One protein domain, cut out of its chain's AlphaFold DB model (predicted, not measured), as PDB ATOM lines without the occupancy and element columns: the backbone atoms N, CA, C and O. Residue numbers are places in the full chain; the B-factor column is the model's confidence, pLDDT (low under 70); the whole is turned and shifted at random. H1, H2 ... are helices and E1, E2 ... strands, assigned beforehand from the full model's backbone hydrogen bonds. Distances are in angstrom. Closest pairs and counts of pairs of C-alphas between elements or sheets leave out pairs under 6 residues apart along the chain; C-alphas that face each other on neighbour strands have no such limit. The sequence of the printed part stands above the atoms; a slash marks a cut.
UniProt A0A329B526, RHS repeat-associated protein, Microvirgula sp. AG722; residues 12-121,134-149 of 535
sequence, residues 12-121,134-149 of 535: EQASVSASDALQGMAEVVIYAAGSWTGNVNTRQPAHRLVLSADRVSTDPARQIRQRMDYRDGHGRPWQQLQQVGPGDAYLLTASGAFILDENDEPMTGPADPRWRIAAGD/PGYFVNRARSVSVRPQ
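What this domain is: This is residues 12 to 121 and 134 to 149 of the 535 residues of the protein "RHS repeat-associated protein" of Microvirgula sp. AG722 (UniProt A0A329B526). One strongly twisted antiparallel sheet is the main body: four long strands, E1 to E4, zigzag side by side, and the short E7 and E8 extend it beyond E4, while the small hairpin E5 and E6 packs near the E8 edge. The short helix H2 sits over one face at the E1 and E2 end, and H1 only grazes the sheet. The printed part has 126 residues, in the order H1 H2 E1 E2 E3 E4 E5 E6 E7 E8; the six-stranded order is E1 E2 E3 E4 E7 E8. It is mostly strand, though only 54 residues are in named elements, under half. The whole is compact, with a radius of gyration of the C-alphas of 15.2 A, and only just elongated, spanning 50 by 33 by 26 A.

How they stand to each other: E1, residues 27 to 32, E2, residues 47 to 53, E3, residues 64 to 71, and E4, residues 77 to 84, form a meander, each strand the antiparallel neighbour of the one before. E1 and E2 are a hairpin, with N 30 and O 49 2.9 A apart. In the hairpin E2 and E3, N 50 and O 67 are 2.8 A apart; in the hairpin E3 and E4, N 68 and O 81 are 2.8 A apart. E4 is antiparallel to E7, residues 114 to 117, with N 82 and O 116 at 2.9 A. E7 is antiparallel to the edge strand E8, residues 136 to 138, with N 117 and O 136 at 2.8 A. The hairpin E5, residues 87 to 90, and E6, residues 108 to 111, has N 89 and O 109 2.9 A apart; the closest C-alphas of E5 and E8, Tyr 90 and Val 138, are 4.7 A apart. H2, residues 18 to 22, is on the sheet at a height of 8.0 A, only just over E2, on which 3 of its C-alphas fall. H1, residues 12 to 16, only grazes the sheet with residues 12 to 15. H1 and H2 only just touch, with 3 pairs of C-alphas within 8 A, and only at the corner; the closest C-alphas, Ala 14 and Ala 21, are 5.6 A apart. In H2 the O i to N i+4 pair is within hydrogen-bond range; in H1 0 of 1 is, but 2 of 2 O i to N i+3 pairs are.

Where its parts are: E1 is 16.9 A long, E2 20.0 A, E3 22.6 A and E4 20.3 A. H1 begins at C-alpha 12, (138.215, 125.650, 223.303), and E8 ends at C-alpha 138, (146.432, 134.036, 215.041).

The domain as a whole: The C-alphas farthest apart, Thr 58 and Asn 103, are 50.2 A apart. Residues 122 to 133 are cut out; C-alphas 121 and 134 are 9.1 A apart. The links E1 to E2 and E5 to E6 are long. Residues 36 to 42 and 145 to 149 have pLDDT under 70.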
ATOM      1  N   GLU A  12     138.599 124.410 223.970       83.81
ATOM      2  CA  GLU A  12     138.215 125.650 223.303       83.81
ATOM      3  C   GLU A  12     137.136 126.404 224.085       83.81
ATOM      4  O   GLU A  12     137.253 127.613 224.274       83.81
ATOM      5  N   GLN A  13     136.120 125.711 224.603       84.31
ATOM      6  CA  GLN A  13     135.098 126.337 225.447       84.31
ATOM      7  C   GLN A  13     135.691 126.846 226.766       84.31
ATOM      8  O   GLN A  13     135.426 127.977 227.165       84.31
ATOM      9  N   ALA A  14     136.546 126.048 227.405       86.62
ATOM     10  CA  ALA A  14     137.220 126.423 228.642       86.62
ATOM     11  C   ALA A  14     138.213 127.582 228.457       86.62
ATOM     12  O   ALA A  14     138.463 128.320 229.405       86.62
ATOM     13  N   SER A  15     138.755 127.780 227.249       87.44
ATOM     14  CA  SER A  15     139.611 128.936 226.945       87.44
ATOM     15  C   SER A  15     138.841 130.263 226.969       87.44
ATOM     16  O   SER A  15     139.378 131.295 227.373       87.44
ATOM     17  N   VAL A  16     137.554 130.232 226.596       87.00
ATOM     18  CA  VAL A  16     136.668 131.405 226.617       87.00
ATOM     19  C   VAL A  16     136.243 131.741 228.048       87.00
ATOM     20  O   VAL A  16     136.231 132.911 228.420       87.00
ATOM     21  N   SER A  17     135.957 130.731 228.876       87.19
ATOM     22  CA  SER A  17     135.570 130.886 230.288       87.19
ATOM     23  C   SER A  17     136.688 130.490 231.262       87.19
ATOM     24  O   SER A  17     136.464 129.790 232.251       87.19
ATOM     25  N   ALA A  18     137.919 130.943 231.008       86.75
ATOM     26  CA  ALA A  18     139.107 130.460 231.720       86.75
ATOM     27  C   ALA A  18     139.070 130.646 233.245       86.75
ATOM     28  O   ALA A  18     139.585 129.798 233.969       86.75
ATOM     29  N   SER A  19     138.450 131.717 233.751       86.19
ATOM     30  CA  SER A  19     138.292 131.917 235.200       86.19
ATOM     31  C   SER A  19     137.387 130.861 235.832       86.19
ATOM     32  O   SER A  19     137.747 130.278 236.858       86.19
ATOM     33  N   ASP A  20     136.259 130.564 235.184       86.00
ATOM     34  CA  ASP A  20     135.307 129.552 235.644       86.00
ATOM     35  C   ASP A  20     135.912 128.152 235.536       86.00
ATOM     36  O   ASP A  20     135.796 127.346 236.457       86.00
ATOM     37  N   ALA A  21     136.624 127.878 234.439       85.75
ATOM     38  CA  ALA A  21     137.299 126.606 234.209       85.75
ATOM     39  C   ALA A  21     138.456 126.356 235.193       85.75
ATOM     40  O   ALA A  21     138.717 125.210 235.558       85.75
ATOM     41  N   LEU A  22     139.140 127.413 235.645       85.75
ATOM     42  CA  LEU A  22     140.227 127.316 236.618       85.75
ATOM     43  C   LEU A  22     139.718 127.058 238.050       85.75
ATOM     44  O   LEU A  22     140.487 126.590 238.886       85.75
ATOM     45  N   GLN A  23     138.447 127.362 238.351       84.44
ATOM     46  CA  GLN A  23     137.791 127.105 239.648       84.44
ATOM     47  C   GLN A  23     138.599 127.585 240.870       84.44
ATOM     48  O   GLN A  23     138.634 126.941 241.916       84.44
ATOM     49  N   GLY A  24     139.306 128.712 240.736       81.50
ATOM     50  CA  GLY A  24     140.141 129.264 241.810       81.50
ATOM     51  C   GLY A  24     141.456 128.517 242.080       81.50
ATOM     52  O   GLY A  24     142.232 128.977 242.914       81.50
ATOM     53  N   MET A  25     141.754 127.432 241.359       85.75
ATOM     54  CA  MET A  25     143.012 126.688 241.484       85.75
ATOM     55  C   MET A  25     144.201 127.466 240.892       85.75
ATOM     56  O   MET A  25     144.029 128.420 240.131       85.75
ATOM     57  N   ALA A  26     145.425 127.062 241.243       86.62
ATOM     58  CA  ALA A  26     146.643 127.667 240.695       86.62
ATOM     59  C   ALA A  26     146.896 127.246 239.237       86.62
ATOM     60  O   ALA A  26     147.303 128.066 238.417       86.62
ATOM     61  N   GLU A  27     146.617 125.984 238.904       90.69
ATOM     62  CA  GLU A  27     146.753 125.443 237.554       90.69
ATOM     63  C   GLU A  27     145.688 124.371 237.290       90.69
ATOM     64  O   GLU A  27     145.392 123.558 238.166       90.69
ATOM     65  N   VAL A  28     145.124 124.362 236.081       90.00
ATOM     66  CA  VAL A  28     144.194 123.332 235.596       90.00
ATOM     67  C   VAL A  28     144.612 122.899 234.194       90.00
ATOM     68  O   VAL A  28     144.914 123.728 233.333       90.00
ATOM     69  N   VAL A  29     144.609 121.585 233.952       90.19
ATOM     70  CA  VAL A  29     144.897 120.996 232.639       90.19
ATOM     71  C   VAL A  29     143.668 120.259 232.121       90.19
ATOM     72  O   VAL A  29     143.196 119.308 232.742       90.19
ATOM     73  N   ILE A  30     143.180 120.672 230.953       87.56
ATOM     74  CA  ILE A  30     141.998 120.109 230.299       87.56
ATOM     75  C   ILE A  30     142.446 119.442 229.008       87.56
ATOM     76  O   ILE A  30     143.003 120.082 228.123       87.56
ATOM     77  N   TYR A  31     142.218 118.140 228.891       85.19
ATOM     78  CA  TYR A  31     142.615 117.371 227.713       85.19
ATOM     79  C   TYR A  31     141.511 117.373 226.640       85.19
ATOM     80  O   TYR A  31     140.328 117.430 226.935       85.19
ATOM     81  N   ALA A  32     141.854 117.182 225.379       82.56
ATOM     82  CA  ALA A  32     140.924 116.742 224.343       82.56
ATOM     83  C   ALA A  32     141.557 115.584 223.584       82.56
ATOM     84  O   ALA A  32     141.984 115.693 222.437       82.56
ATOM     85  N   ALA A  33     141.637 114.432 224.251       73.12
ATOM     86  CA  ALA A  33     142.238 113.240 223.664       73.12
ATOM     87  C   ALA A  33     141.407 112.673 222.497       73.12
ATOM     88  O   ALA A  33     141.950 111.958 221.659       73.12
ATOM     89  N   GLY A  34     140.109 112.999 222.431       70.44
ATOM     90  CA  GLY A  34     139.165 112.577 221.389       70.44
ATOM     91  C   GLY A  34     138.812 113.647 220.348       70.44
ATOM     92  O   GLY A  34     137.959 113.395 219.510       70.44
ATOM     93  N   SER A  35     139.446 114.829 220.343       73.44
ATOM     94  CA  SER A  35     139.112 115.920 219.394       73.44
ATOM     95  C   SER A  35     139.222 115.530 217.915       73.44
ATOM     96  O   SER A  35     138.680 116.189 217.032       73.44
ATOM     97  N   TRP A  36     139.938 114.450 217.638       68.12
ATOM     98  CA  TRP A  36     140.228 113.935 216.312       68.12
ATOM     99  C   TRP A  36     139.205 112.876 215.841       68.12
ATOM    100  O   TRP A  36     139.211 112.539 214.665       68.12
ATOM    101  N   THR A  37     138.313 112.362 216.704       66.00
ATOM    102  CA  THR A  37     137.253 111.400 216.310       66.00
ATOM    103  C   THR A  37     135.989 112.071 215.772       66.00
ATOM    104  O   THR A  37     135.053 111.377 215.386       66.00
ATOM    105  N   GLY A  38     135.929 113.408 215.781       63.12
ATOM    106  CA  GLY A  38     134.753 114.196 215.391       63.12
ATOM    107  C   GLY A  38     134.420 114.149 213.895       63.12
ATOM    108  O   GLY A  38     134.883 113.287 213.153       63.12
ATOM    109  N   ASN A  39     133.616 115.091 213.408       61.47
ATOM    110  CA  ASN A  39     133.333 115.216 211.973       61.47
ATOM    111  C   ASN A  39     134.567 115.774 211.237       61.47
ATOM    112  O   ASN A  39     135.241 116.631 211.807       61.47
ATOM    113  N   VAL A  40     134.865 115.329 210.010       59.00
ATOM    114  CA  VAL A  40     136.111 115.628 209.261       59.00
ATOM    115  C   VAL A  40     136.463 117.121 209.272       59.00
ATOM    116  O   VAL A  40     137.592 117.477 209.584       59.00
ATOM    117  N   ASN A  41     135.474 117.999 209.090       58.91
ATOM    118  CA  ASN A  41     135.665 119.459 209.060       58.91
ATOM    119  C   ASN A  41     135.936 120.104 210.436       58.91
ATOM    120  O   ASN A  41     136.211 121.299 210.537       58.91
ATOM    121  N   THR A  42     135.809 119.330 211.511       65.06
ATOM    122  CA  THR A  42     135.915 119.782 212.908       65.06
ATOM    123  C   THR A  42     136.987 119.044 213.702       65.06
ATOM    124  O   THR A  42     137.284 119.458 214.823       65.06
ATOM    125  N   ARG A  43     137.571 117.976 213.136       71.69
ATOM    126  CA  ARG A  43     138.627 117.193 213.780       71.69
ATOM    127  C   ARG A  43     139.833 118.082 214.044       71.69
ATOM    128  O   ARG A  43     140.285 118.808 213.165       71.69
ATOM    129  N   GLN A  44     140.373 117.982 215.250       76.00
ATOM    130  CA  GLN A  44     141.647 118.595 215.614       76.00
ATOM    131  C   GLN A  44     142.591 117.539 216.177       76.00
ATOM    132  O   GLN A  44     142.117 116.604 216.835       76.00
ATOM    133  N   PRO A  45     143.915 117.691 216.009       79.06
ATOM    134  CA  PRO A  45     144.883 116.827 216.669       79.06
ATOM    135  C   PRO A  45     144.673 116.808 218.180       79.06
ATOM    136  O   PRO A  45     144.133 117.757 218.753       79.06
ATOM    137  N   ALA A  46     145.076 115.709 218.817       82.12
ATOM    138  CA  ALA A  46     144.923 115.568 220.256       82.12
ATOM    139  C   ALA A  46     145.680 116.699 220.950       82.12
ATOM    140  O   ALA A  46     146.849 116.953 220.648       82.12
ATOM    141  N   HIS A  47     145.015 117.384 221.868       87.94
ATOM    142  CA  HIS A  47     145.584 118.564 222.495       87.94
ATOM    143  C   HIS A  47     145.149 118.701 223.943       87.94
ATOM    144  O   HIS A  47     144.356 117.910 224.458       87.94
ATOM    145  N   ARG A  48     145.717 119.688 224.624       91.12
ATOM    146  CA  ARG A  48     145.309 120.084 225.969       91.12
ATOM    147  C   ARG A  48     145.402 121.591 226.127       91.12
ATOM    148  O   ARG A  48     146.315 122.203 225.576       91.12
ATOM    149  N   LEU A  49     144.511 122.140 226.937       93.12
ATOM    150  CA  LEU A  49     144.595 123.490 227.468       93.12
ATOM    151  C   LEU A  49     145.235 123.437 228.854       93.12
ATOM    152  O   LEU A  49     144.837 122.638 229.700       93.12
ATOM    153  N   VAL A  50     146.215 124.301 229.081       94.38
ATOM    154  CA  VAL A  50     146.813 124.571 230.388       94.38
ATOM    155  C   VAL A  50     146.418 125.986 230.788       94.38
ATOM    156  O   VAL A  50     146.753 126.944 230.086       94.38
ATOM    157  N   LEU A  51     145.699 126.099 231.899       94.56
ATOM    158  CA  LEU A  51     145.329 127.354 232.540       94.56
ATOM    159  C   LEU A  51     146.196 127.525 233.778       94.56
ATOM    160  O   LEU A  51     146.157 126.671 234.654       94.56
ATOM    161  N   SER A  52     146.957 128.612 233.862       95.44
ATOM    162  CA  SER A  52     147.854 128.883 234.987       95.44
ATOM    163  C   SER A  52     147.638 130.303 235.498       95.44
ATOM    164  O   SER A  52     147.784 131.265 234.743       95.44
ATOM    165  N   ALA A  53     147.265 130.441 236.769       93.94
ATOM    166  CA  ALA A  53     147.154 131.744 237.409       93.94
ATOM    167  C   ALA A  53     148.523 132.246 237.870       93.94
ATOM    168  O   ALA A  53     149.300 131.509 238.472       93.94
ATOM    169  N   ASP A  54     148.796 133.524 237.628       94.12
ATOM    170  CA  ASP A  54     150.029 134.170 238.086       94.12
ATOM    171  C   ASP A  54     149.956 134.672 239.539       94.12
ATOM    172  O   ASP A  54     150.990 134.948 240.148       94.12
ATOM    173  N   ARG A  55     148.742 134.786 240.094       92.19
ATOM    174  CA  ARG A  55     148.447 135.262 241.452       92.19
ATOM    175  C   ARG A  55     147.341 134.432 242.111       92.19
ATOM    176  O   ARG A  55     146.622 133.674 241.451       92.19
ATOM    177  N   VAL A  56     147.200 134.588 243.429       87.06
ATOM    178  CA  VAL A  56     146.148 133.945 244.234       87.06
ATOM    179  C   VAL A  56     144.748 134.402 243.813       87.06
ATOM    180  O   VAL A  56     144.576 135.489 243.268       87.06
ATOM    181  N   SER A  57     143.736 133.572 244.071       84.56
ATOM    182  CA  SER A  57     142.356 133.790 243.608       84.56
ATOM    183  C   SER A  57     141.687 135.060 244.136       84.56
ATOM    184  O   SER A  57     140.751 135.542 243.507       84.56
ATOM    185  N   THR A  58     142.157 135.599 245.262       87.06
ATOM    186  CA  THR A  58     141.626 136.810 245.901       87.06
ATOM    187  C   THR A  58     142.222 138.109 245.359       87.06
ATOM    188  O   THR A  58     141.708 139.179 245.679       87.06
ATOM    189  N   ASP A  59     143.300 138.045 244.573       89.94
ATOM    190  CA  ASP A  59     143.959 139.233 244.035       89.94
ATOM    191  C   ASP A  59     143.208 139.749 242.790       89.94
ATOM    192  O   ASP A  59     143.097 139.015 241.803       89.94
ATOM    193  N   PRO A  60     142.706 141.000 242.778       88.31
ATOM    194  CA  PRO A  60     142.000 141.556 241.623       88.31
ATOM    195  C   PRO A  60     142.895 141.733 240.387       88.31
ATOM    196  O   PRO A  60     142.383 141.813 239.274       88.31
ATOM    197  N   ALA A  61     144.222 141.776 240.549       91.75
ATOM    198  CA  ALA A  61     145.183 141.846 239.450       91.75
ATOM    199  C   ALA A  61     145.559 140.460 238.892       91.75
ATOM    200  O   ALA A  61     146.502 140.345 238.104       91.75
ATOM    201  N   ARG A  62     144.883 139.387 239.315       90.44
ATOM    202  CA  ARG A  62     145.136 138.023 238.844       90.44
ATOM    203  C   ARG A  62     144.915 137.899 237.337       90.44
ATOM    204  O   ARG A  62     143.868 138.264 236.812       90.44
ATOM    205  N   GLN A  63     145.886 137.300 236.657       92.12
ATOM    206  CA  GLN A  63     145.802 136.936 235.249       92.12
ATOM    207  C   GLN A  63     145.864 135.419 235.096       92.12
ATOM    208  O   GLN A  63     146.532 134.718 235.858       92.12
ATOM    209  N   ILE A  64     145.179 134.910 234.073       93.94
ATOM    210  CA  ILE A  64     145.178 133.487 233.736       93.94
ATOM    211  C   ILE A  64     145.913 133.318 232.415       93.94
ATOM    212  O   ILE A  64     145.427 133.700 231.354       93.94
ATOM    213  N   ARG A  65     147.108 132.736 232.486       94.94
ATOM    214  CA  ARG A  65     147.896 132.369 231.314       94.94
ATOM    215  C   ARG A  65     147.288 131.121 230.697       94.94
ATOM    216  O   ARG A  65     147.122 130.115 231.383       94.94
ATOM    217  N   GLN A  66     147.006 131.184 229.402       96.12
ATOM    218  CA  GLN A  66     146.431 130.066 228.662       96.12
ATOM    219  C   GLN A  66     147.409 129.534 227.621       96.12
ATOM    220  O   GLN A  66     147.961 130.302 226.826       96.12
ATOM    221  N   ARG A  67     147.603 128.215 227.603       95.25
ATOM    222  CA  ARG A  67     148.450 127.533 226.625       95.25
ATOM    223  C   ARG A  67     147.738 126.325 226.033       95.25
ATOM    224  O   ARG A  67     147.294 125.462 226.782       95.25
ATOM    225  N   MET A  68     147.698 126.233 224.708       93.50
ATOM    226  CA  MET A  68     147.229 125.049 223.991       93.50
ATOM    227  C   MET A  68     148.426 124.244 223.481       93.50
ATOM    228  O   MET A  68     149.234 124.763 222.712       93.50
ATOM    229  N   ASP A  69     148.530 122.978 223.879       91.69
ATOM    230  CA  ASP A  69     149.578 122.066 223.413       91.69
ATOM    231  C   ASP A  69     148.961 121.005 222.493       91.69
ATOM    232  O   ASP A  69     148.253 120.114 222.968       91.69
ATOM    233  N   TYR A  70     149.259 121.062 221.197       87.62
ATOM    234  CA  TYR A  70     148.853 120.053 220.221       87.62
ATOM    235  C   TYR A  70     149.918 118.972 220.062       87.62
ATOM    236  O   TYR A  70     151.122 119.250 219.999       87.62
ATOM    237  N   ARG A  71     149.466 117.725 219.940       82.62
ATOM    238  CA  ARG A  71     150.308 116.557 219.694       82.62
ATOM    239  C   ARG A  71     149.943 115.877 218.387       82.62
ATOM    240  O   ARG A  71     148.774 115.805 218.013       82.62
ATOM    241  N   ASP A  72     150.967 115.367 217.718       76.69
ATOM    242  CA  ASP A  72     150.790 114.507 216.555       76.69
ATOM    243  C   ASP A  72     150.413 113.074 216.976       76.69
ATOM    244  O   ASP A  72     150.398 112.725 218.160       76.69
ATOM    245  N   GLY A  73     150.100 112.216 216.006       72.06
ATOM    246  CA  GLY A  73     149.762 110.815 216.272       72.06
ATOM    247  C   GLY A  73     150.845 109.927 216.840       72.06
ATOM    248  O   GLY A  73     150.558 108.832 217.325       72.06
ATOM    249  N   HIS A  74     152.075 110.416 216.820       72.31
ATOM    250  CA  HIS A  74     153.232 109.782 217.424       72.31
ATOM    251  C   HIS A  74     153.433 110.238 218.873       72.31
ATOM    252  O   HIS A  74     154.394 109.837 219.522       72.31
ATOM    253  N   GLY A  75     152.527 111.072 219.397       72.56
ATOM    254  CA  GLY A  75     152.587 111.618 220.748       72.56
ATOM    255  C   GLY A  75     153.610 112.743 220.904       72.56
ATOM    256  O   GLY A  75     153.828 113.217 222.024       72.56
ATOM    257  N   ARG A  76     154.227 113.202 219.812       76.81
ATOM    258  CA  ARG A  76     155.237 114.260 219.828       76.81
ATOM    259  C   ARG A  76     154.559 115.631 219.871       76.81
ATOM    260  O   ARG A  76     153.466 115.791 219.325       76.81
ATOM    261  N   PRO A  77     155.192 116.641 220.490       80.81
ATOM    262  CA  PRO A  77     154.732 118.021 220.379       80.81
ATOM    263  C   PRO A  77     154.693 118.453 218.907       80.81
ATOM    264  O   PRO A  77     155.686 118.295 218.189       80.81
ATOM    265  N   TRP A  78     153.552 118.982 218.462       80.56
ATOM    266  CA  TRP A  78     153.354 119.434 217.085       80.56
ATOM    267  C   TRP A  78     153.263 120.955 216.980       80.56
ATOM    268  O   TRP A  78     154.057 121.568 216.270       80.56
ATOM    269  N   GLN A  79     152.327 121.565 217.704       86.81
ATOM    270  CA  GLN A  79     152.149 123.014 217.756       86.81
ATOM    271  C   GLN A  79     151.822 123.435 219.184       86.81
ATOM    272  O   GLN A  79     151.109 122.736 219.899       86.81
ATOM    273  N   GLN A  80     152.338 124.590 219.588       92.19
ATOM    274  CA  GLN A  80     152.043 125.198 220.878       92.19
ATOM    275  C   GLN A  80     151.507 126.601 220.630       92.19
ATOM    276  O   GLN A  80     152.146 127.391 219.929       92.19
ATOM    277  N   LEU A  81     150.345 126.901 221.201       94.50
ATOM    278  CA  LEU A  81     149.737 128.222 221.164       94.50
ATOM    279  C   LEU A  81     149.759 128.816 222.565       94.50
ATOM    280  O   LEU A  81     149.396 128.152 223.532       94.50
ATOM    281  N   GLN A  82     150.148 130.078 222.671       95.81
ATOM    282  CA  GLN A  82     150.122 130.840 223.914       95.81
ATOM    283  C   GLN A  82     149.215 132.052 223.724       95.81
ATOM    284  O   GLN A  82     149.430 132.820 222.786       95.81
ATOM    285  N   GLN A  83     148.228 132.249 224.598       95.62
ATOM    286  CA  GLN A  83     147.440 133.479 224.568       95.62
ATOM    287  C   GLN A  83     148.333 134.663 224.942       95.62
ATOM    288  O   GLN A  83     149.141 134.580 225.873       95.62
ATOM    289  N   VAL A  84     148.188 135.753 224.199       95.31
ATOM    290  CA  VAL A  84     148.919 137.007 224.370       95.31
ATOM    291  C   VAL A  84     147.941 138.181 224.357       95.31
ATOM    292  O   VAL A  84     146.778 138.030 223.987       95.31
ATOM    293  N   GLY A  85     148.422 139.362 224.752       92.56
ATOM    294  CA  GLY A  85     147.628 140.588 224.679       92.56
ATOM    295  C   GLY A  85     147.176 140.920 223.247       92.56
ATOM    296  O   GLY A  85     147.789 140.436 222.281       92.56
ATOM    297  N   PRO A  86     146.133 141.756 223.111       95.56
ATOM    298  CA  PRO A  86     145.511 142.080 221.834       95.56
ATOM    299  C   PRO A  86     146.489 142.717 220.842       95.56
ATOM    300  O   PRO A  86     147.547 143.236 221.210       95.56
ATOM    301  N   GLY A  87     146.147 142.635 219.562       95.25
ATOM    302  CA  GLY A  87     146.897 143.240 218.464       95.25
ATOM    303  C   GLY A  87     146.665 142.501 217.154       95.25
ATOM    304  O   GLY A  87     145.820 141.609 217.091       95.25
ATOM    305  N   ASP A  88     147.435 142.841 216.126       95.50
ATOM    306  CA  ASP A  88     147.246 142.232 214.810       95.50
ATOM    307  C   ASP A  88     147.653 140.757 214.795       95.50
ATOM    308  O   ASP A  88     148.621 140.335 215.450       95.50
ATOM    309  N   ALA A  89     146.869 139.972 214.063       94.38
ATOM    310  CA  ALA A  89     147.035 138.541 213.887       94.38
ATOM    311  C   ALA A  89     146.435 138.075 212.556       94.38
ATOM    312  O   ALA A  89     145.557 138.729 211.991       94.38
ATOM    313  N   TYR A  90     146.863 136.906 212.083       92.81
ATOM    314  CA  TYR A  90     146.206 136.252 210.958       92.81
ATOM    315  C   TYR A  90     144.803 135.780 211.338       92.81
ATOM    316  O   TYR A  90     144.572 135.255 212.438       92.81
ATOM    317  N   LEU A  91     143.872 135.938 210.402       91.62
ATOM    318  CA  LEU A  91     142.477 135.586 210.602       91.62
ATOM    319  C   LEU A  91     142.225 134.136 210.184       91.62
ATOM    320  O   LEU A  91     142.472 133.742 209.045       91.62
ATOM    321  N   LEU A  92     141.717 133.339 211.123       88.81
ATOM    322  CA  LEU A  92     141.343 131.949 210.898       88.81
ATOM    323  C   LEU A  92     139.823 131.774 210.834       88.81
ATOM    324  O   LEU A  92     139.063 132.386 211.598       88.81
ATOM    325  N   THR A  93     139.387 130.860 209.970       84.44
ATOM    326  CA  THR A  93     138.022 130.333 209.942       84.44
ATOM    327  C   THR A  93     137.726 129.505 211.199       84.44
ATOM    328  O   THR A  93     138.616 129.137 211.971       84.44
ATOM    329  N   ALA A  94     136.458 129.132 211.394       77.38
ATOM    330  CA  ALA A  94     136.076 128.205 212.461       77.38
ATOM    331  C   ALA A  94     136.731 126.816 212.323       77.38
ATOM    332  O   ALA A  94     136.893 126.130 213.328       77.38
ATOM    333  N   SER A  95     137.125 126.408 211.109       72.62
ATOM    334  CA  SER A  95     137.827 125.145 210.866       72.62
ATOM    335  C   SER A  95     139.338 125.232 211.122       72.62
ATOM    336  O   SER A  95     139.959 124.191 211.323       72.62
ATOM    337  N   GLY A  96     139.917 126.434 211.239       77.75
ATOM    338  CA  GLY A  96     141.361 126.643 211.436       77.75
ATOM    339  C   GLY A  96     142.145 126.867 210.140       77.75
ATOM    340  O   GLY A  96     143.374 126.831 210.160       77.75
ATOM    341  N   ALA A  97     141.448 127.093 209.024       81.19
ATOM    342  CA  ALA A  97     142.054 127.537 207.772       81.19
ATOM    343  C   ALA A  97     142.255 129.059 207.785       81.19
ATOM    344  O   ALA A  97     141.506 129.769 208.458       81.19
ATOM    345  N   PHE A  98     143.237 129.558 207.035       85.44
ATOM    346  CA  PHE A  98     143.391 130.997 206.828       85.44
ATOM    347  C   PHE A  98     142.223 131.550 206.017       85.44
ATOM    348  O   PHE A  98     141.762 130.920 205.067       85.44
ATOM    349  N   ILE A  99     141.744 132.723 206.416       87.81
ATOM    350  CA  ILE A  99     140.867 133.536 205.579       87.81
ATOM    351  C   ILE A  99     141.776 134.234 204.573       87.81
ATOM    352  O   ILE A  99     142.714 134.918 204.981       87.81
ATOM    353  N   LEU A 100     141.529 134.000 203.288       87.38
ATOM    354  CA  LEU A 100     142.317 134.560 202.197       87.38
ATOM    355  C   LEU A 100     141.612 135.788 201.612       87.38
ATOM    356  O   LEU A 100     140.382 135.875 201.669       87.38
ATOM    357  N   ASP A 101     142.392 136.730 201.093       86.75
ATOM    358  CA  ASP A 101     141.899 137.869 200.324       86.75
ATOM    359  C   ASP A 101     141.685 137.516 198.837       86.75
ATOM    360  O   ASP A 101     141.770 136.356 198.432       86.75
ATOM    361  N   GLU A 102     141.381 138.521 198.011       88.88
ATOM    362  CA  GLU A 102     141.158 138.355 196.566       88.88
ATOM    363  C   GLU A 102     142.407 137.882 195.793       88.88
ATOM    364  O   GLU A 102     142.277 137.431 194.657       88.88
ATOM    365  N   ASN A 103     143.598 137.962 196.398       83.81
ATOM    366  CA  ASN A 103     144.875 137.534 195.821       83.81
ATOM    367  C   ASN A 103     145.362 136.186 196.391       83.81
ATOM    368  O   ASN A 103     146.528 135.839 196.209       83.81
ATOM    369  N   ASP A 104     144.496 135.440 197.088       79.50
ATOM    370  CA  ASP A 104     144.833 134.212 197.819       79.50
ATOM    371  C   ASP A 104     145.864 134.416 198.957       79.50
ATOM    372  O   ASP A 104     146.508 133.461 199.413       79.50
ATOM    373  N   GLU A 105     146.010 135.642 199.480       83.00
ATOM    374  CA  GLU A 105     146.917 135.941 200.590       83.00
ATOM    375  C   GLU A 105     146.206 135.891 201.957       83.00
ATOM    376  O   GLU A 105     145.067 136.342 202.097       83.00
ATOM    377  N   PRO A 106     146.851 135.359 203.017       87.06
ATOM    378  CA  PRO A 106     146.258 135.304 204.350       87.06
ATOM    379  C   PRO A 106     145.953 136.693 204.922       87.06
ATOM    380  O   PRO A 106     146.860 137.475 205.217       87.06
ATOM    381  N   MET A 107     144.676 136.958 205.192       90.25
ATOM    382  CA  MET A 107     144.229 138.211 205.786       90.25
ATOM    383  C   MET A 107     144.756 138.384 207.214       90.25
ATOM    384  O   MET A 107     144.783 137.447 208.024       90.25
ATOM    385  N   THR A 108     145.103 139.625 207.550       93.44
ATOM    386  CA  THR A 108     145.479 140.049 208.902       93.44
ATOM    387  C   THR A 108     144.490 141.081 209.432       93.44
ATOM    388  O   THR A 108     143.839 141.792 208.669       93.44
ATOM    389  N   GLY A 109     144.342 141.144 210.752       93.50
ATOM    390  CA  GLY A 109     143.504 142.144 211.401       93.50
ATOM    391  C   GLY A 109     143.631 142.121 212.923       93.50
ATOM    392  O   GLY A 109     144.284 141.223 213.470       93.50
ATOM    393  N   PRO A 110     143.002 143.084 213.616       95.81
ATOM    394  CA  PRO A 110     143.044 143.164 215.068       95.81
ATOM    395  C   PRO A 110     142.347 141.952 215.699       95.81
ATOM    396  O   PRO A 110     141.246 141.568 215.300       95.81
ATOM    397  N   ALA A 111     142.987 141.359 216.705       94.12
ATOM    398  CA  ALA A 111     142.479 140.204 217.428       94.12
ATOM    399  C   ALA A 111     142.530 140.412 218.946       94.12
ATOM    400  O   ALA A 111     143.565 140.783 219.505       94.12
ATOM    401  N   ASP A 112     141.414 140.094 219.599       91.62
ATOM    402  CA  ASP A 112     141.289 139.963 221.047       91.62
ATOM    403  C   ASP A 112     140.260 138.854 221.362       91.62
ATOM    404  O   ASP A 112     139.073 139.035 221.082       91.62
ATOM    405  N   PRO A 113     140.674 137.672 221.856       89.62
ATOM    406  CA  PRO A 113     142.030 137.309 222.259       89.62
ATOM    407  C   PRO A 113     142.953 136.981 221.073       89.62
ATOM    408  O   PRO A 113     142.541 136.386 220.077       89.62
ATOM    409  N   ARG A 114     144.246 137.287 221.223       95.44
ATOM    410  CA  ARG A 114     145.297 136.925 220.261       95.44
ATOM    411  C   ARG A 114     146.122 135.743 220.763       95.44
ATOM    412  O   ARG A 114     146.444 135.647 221.945       95.44
ATOM    413  N   TRP A 115     146.518 134.858 219.854       95.19
ATOM    414  CA  TRP A 115     147.288 133.655 220.165       95.19
ATOM    415  C   TRP A 115     148.592 133.627 219.382       95.19
ATOM    416  O   TRP A 115     148.606 133.809 218.170       95.19
ATOM    417  N   ARG A 116     149.706 133.375 220.066       94.62
ATOM    418  CA  ARG A 116     151.018 133.161 219.454       94.62
ATOM    419  C   ARG A 116     151.226 131.677 219.201       94.62
ATOM    420  O   ARG A 116     151.338 130.914 220.159       94.62
ATOM    421  N   ILE A 117     151.357 131.288 217.941       92.19
ATOM    422  CA  ILE A 117     151.888 129.982 217.554       92.19
ATOM    423  C   ILE A 117     153.410 130.034 217.711       92.19
ATOM    424  O   ILE A 117     154.075 130.930 217.187       92.19
ATOM    425  N   ALA A 118     153.967 129.097 218.476       90.38
ATOM    426  CA  ALA A 118     155.406 128.981 218.662       90.38
ATOM    427  C   ALA A 118     156.118 128.630 217.344       90.38
ATOM    428  O   ALA A 118     155.554 127.956 216.476       90.38
ATOM    429  N   ALA A 119     157.376 129.061 217.225       85.75
ATOM    430  CA  ALA A 119     158.252 128.595 216.155       85.75
ATOM    431  C   ALA A 119     158.349 127.066 216.198       85.75
ATOM    432  O   ALA A 119     158.309 126.460 217.275       85.75
ATOM    433  N   GLY A 120     158.452 126.430 215.037       82.12
ATOM    434  CA  GLY A 120     158.489 124.978 215.003       82.12
ATOM    435  C   GLY A 120     158.660 124.380 213.624       82.12
ATOM    436  O   GLY A 120     158.469 125.034 212.597       82.12
ATOM    437  N   ASP A 121     158.988 123.093 213.641       76.94
ATOM    438  CA  ASP A 121     159.316 122.349 212.438       76.94
ATOM    439  C   ASP A 121     158.056 121.801 211.761       76.94
ATOM    440  O   ASP A 121     157.217 121.127 212.370       76.94
ATOM    441  N   PRO A 134     159.216 130.559 211.776       86.00
ATOM    442  CA  PRO A 134     159.129 131.469 212.902       86.00
ATOM    443  C   PRO A 134     157.737 131.399 213.541       86.00
ATOM    444  O   PRO A 134     156.756 130.957 212.938       86.00
ATOM    445  N   GLY A 135     157.649 131.845 214.793       88.81
ATOM    446  CA  GLY A 135     156.360 131.986 215.462       88.81
ATOM    447  C   GLY A 135     155.555 133.142 214.867       88.81
ATOM    448  O   GLY A 135     156.124 134.170 214.511       88.81
ATOM    449  N   TYR A 136     154.237 132.985 214.805       91.00
ATOM    450  CA  TYR A 136     153.308 133.977 214.253       91.00
ATOM    451  C   TYR A 136     152.035 134.064 215.099       91.00
ATOM    452  O   TYR A 136     151.802 133.224 215.971       91.00
ATOM    453  N   PHE A 137     151.220 135.094 214.874       94.12
ATOM    454  CA  PHE A 137     150.004 135.338 215.650       94.12
ATOM    455  C   PHE A 137     148.739 134.965 214.876       94.12
ATOM    456  O   PHE A 137     148.644 135.226 213.680       94.12
ATOM    457  N   VAL A 138     147.754 134.397 215.570       93.31
ATOM    458  CA  VAL A 138     146.432 134.036 215.041       93.31
ATOM    459  C   VAL A 138     145.323 134.507 215.981       93.31
ATOM    460  O   VAL A 138     145.535 134.674 217.183       93.31
ATOM    461  N   ASN A 139     144.125 134.717 215.441       93.31
ATOM    462  CA  ASN A 139     142.973 135.230 216.190       93.31
ATOM    463  C   ASN A 139     142.172 134.162 216.966       93.31
ATOM    464  O   ASN A 139     141.168 134.486 217.595       93.31
ATOM    465  N   ARG A 140     142.557 132.880 216.904       89.88
ATOM    466  CA  ARG A 140     141.818 131.769 217.531       89.88
ATOM    467  C   ARG A 140     142.756 130.754 218.182       89.88
ATOM    468  O   ARG A 140     143.837 130.480 217.671       89.88
ATOM    469  N   ALA A 141     142.287 130.131 219.262       88.44
ATOM    470  CA  ALA A 141     142.961 129.041 219.974       88.44
ATOM    471  C   ALA A 141     142.847 127.701 219.217       88.44
ATOM    472  O   ALA A 141     142.283 126.739 219.734       88.44
ATOM    473  N   ARG A 142     143.295 127.653 217.957       86.06
ATOM    474  CA  ARG A 142     143.111 126.491 217.079       86.06
ATOM    475  C   ARG A 142     144.389 126.141 216.319       86.06
ATOM    476  O   ARG A 142     145.125 127.028 215.899       86.06
ATOM    477  N   SER A 143     144.629 124.846 216.115       83.38
ATOM    478  CA  SER A 143     145.735 124.375 215.282       83.38
ATOM    479  C   SER A 143     145.571 124.776 213.822       83.38
ATOM    480  O   SER A 143     144.461 124.771 213.291       83.38
ATOM    481  N   VAL A 144     146.698 125.008 213.158       80.12
ATOM    482  CA  VAL A 144     146.745 125.424 211.757       80.12
ATOM    483  C   VAL A 144     147.406 124.323 210.933       80.12
ATOM    484  O   VAL A 144     148.586 124.023 211.134       80.12
ATOM    485  N   SER A 145     146.640 123.710 210.026       66.12
ATOM    486  CA  SER A 145     147.094 122.574 209.207       66.12
ATOM    487  C   SER A 145     147.982 123.000 208.036       66.12
ATOM    488  O   SER A 145     148.966 122.331 207.738       66.12
ATOM    489  N   VAL A 146     147.658 124.127 207.396       66.31
ATOM    490  CA  VAL A 146     148.437 124.722 206.300       66.31
ATOM    491  C   VAL A 146     149.093 125.966 206.852       66.31
ATOM    492  O   VAL A 146     148.376 126.845 207.304       66.31
ATOM    493  N   ARG A 147     150.425 126.044 206.869       67.75
ATOM    494  CA  ARG A 147     151.118 127.255 207.336       67.75
ATOM    495  C   ARG A 147     151.028 128.355 206.266       67.75
ATOM    496  O   ARG A 147     150.980 128.017 205.085       67.75
ATOM    497  N   PRO A 148     150.999 129.645 206.653       65.12
ATOM    498  CA  PRO A 148     151.014 130.725 205.673       65.12
ATOM    499  C   PRO A 148     152.341 130.700 204.902       65.12
ATOM    500  O   PRO A 148     153.290 130.042 205.344       65.12
ATOM    501  N   GLN A 149     152.431 131.430 203.784       68.25
ATOM    502  CA  GLN A 149     153.696 131.654 203.070       68.25
ATOM    503  C   GLN A 149     154.639 132.542 203.899       68.25
ATOM    504  O   GLN A 149     154.930 133.684 203.566       68.25
TER     505      GLN A 149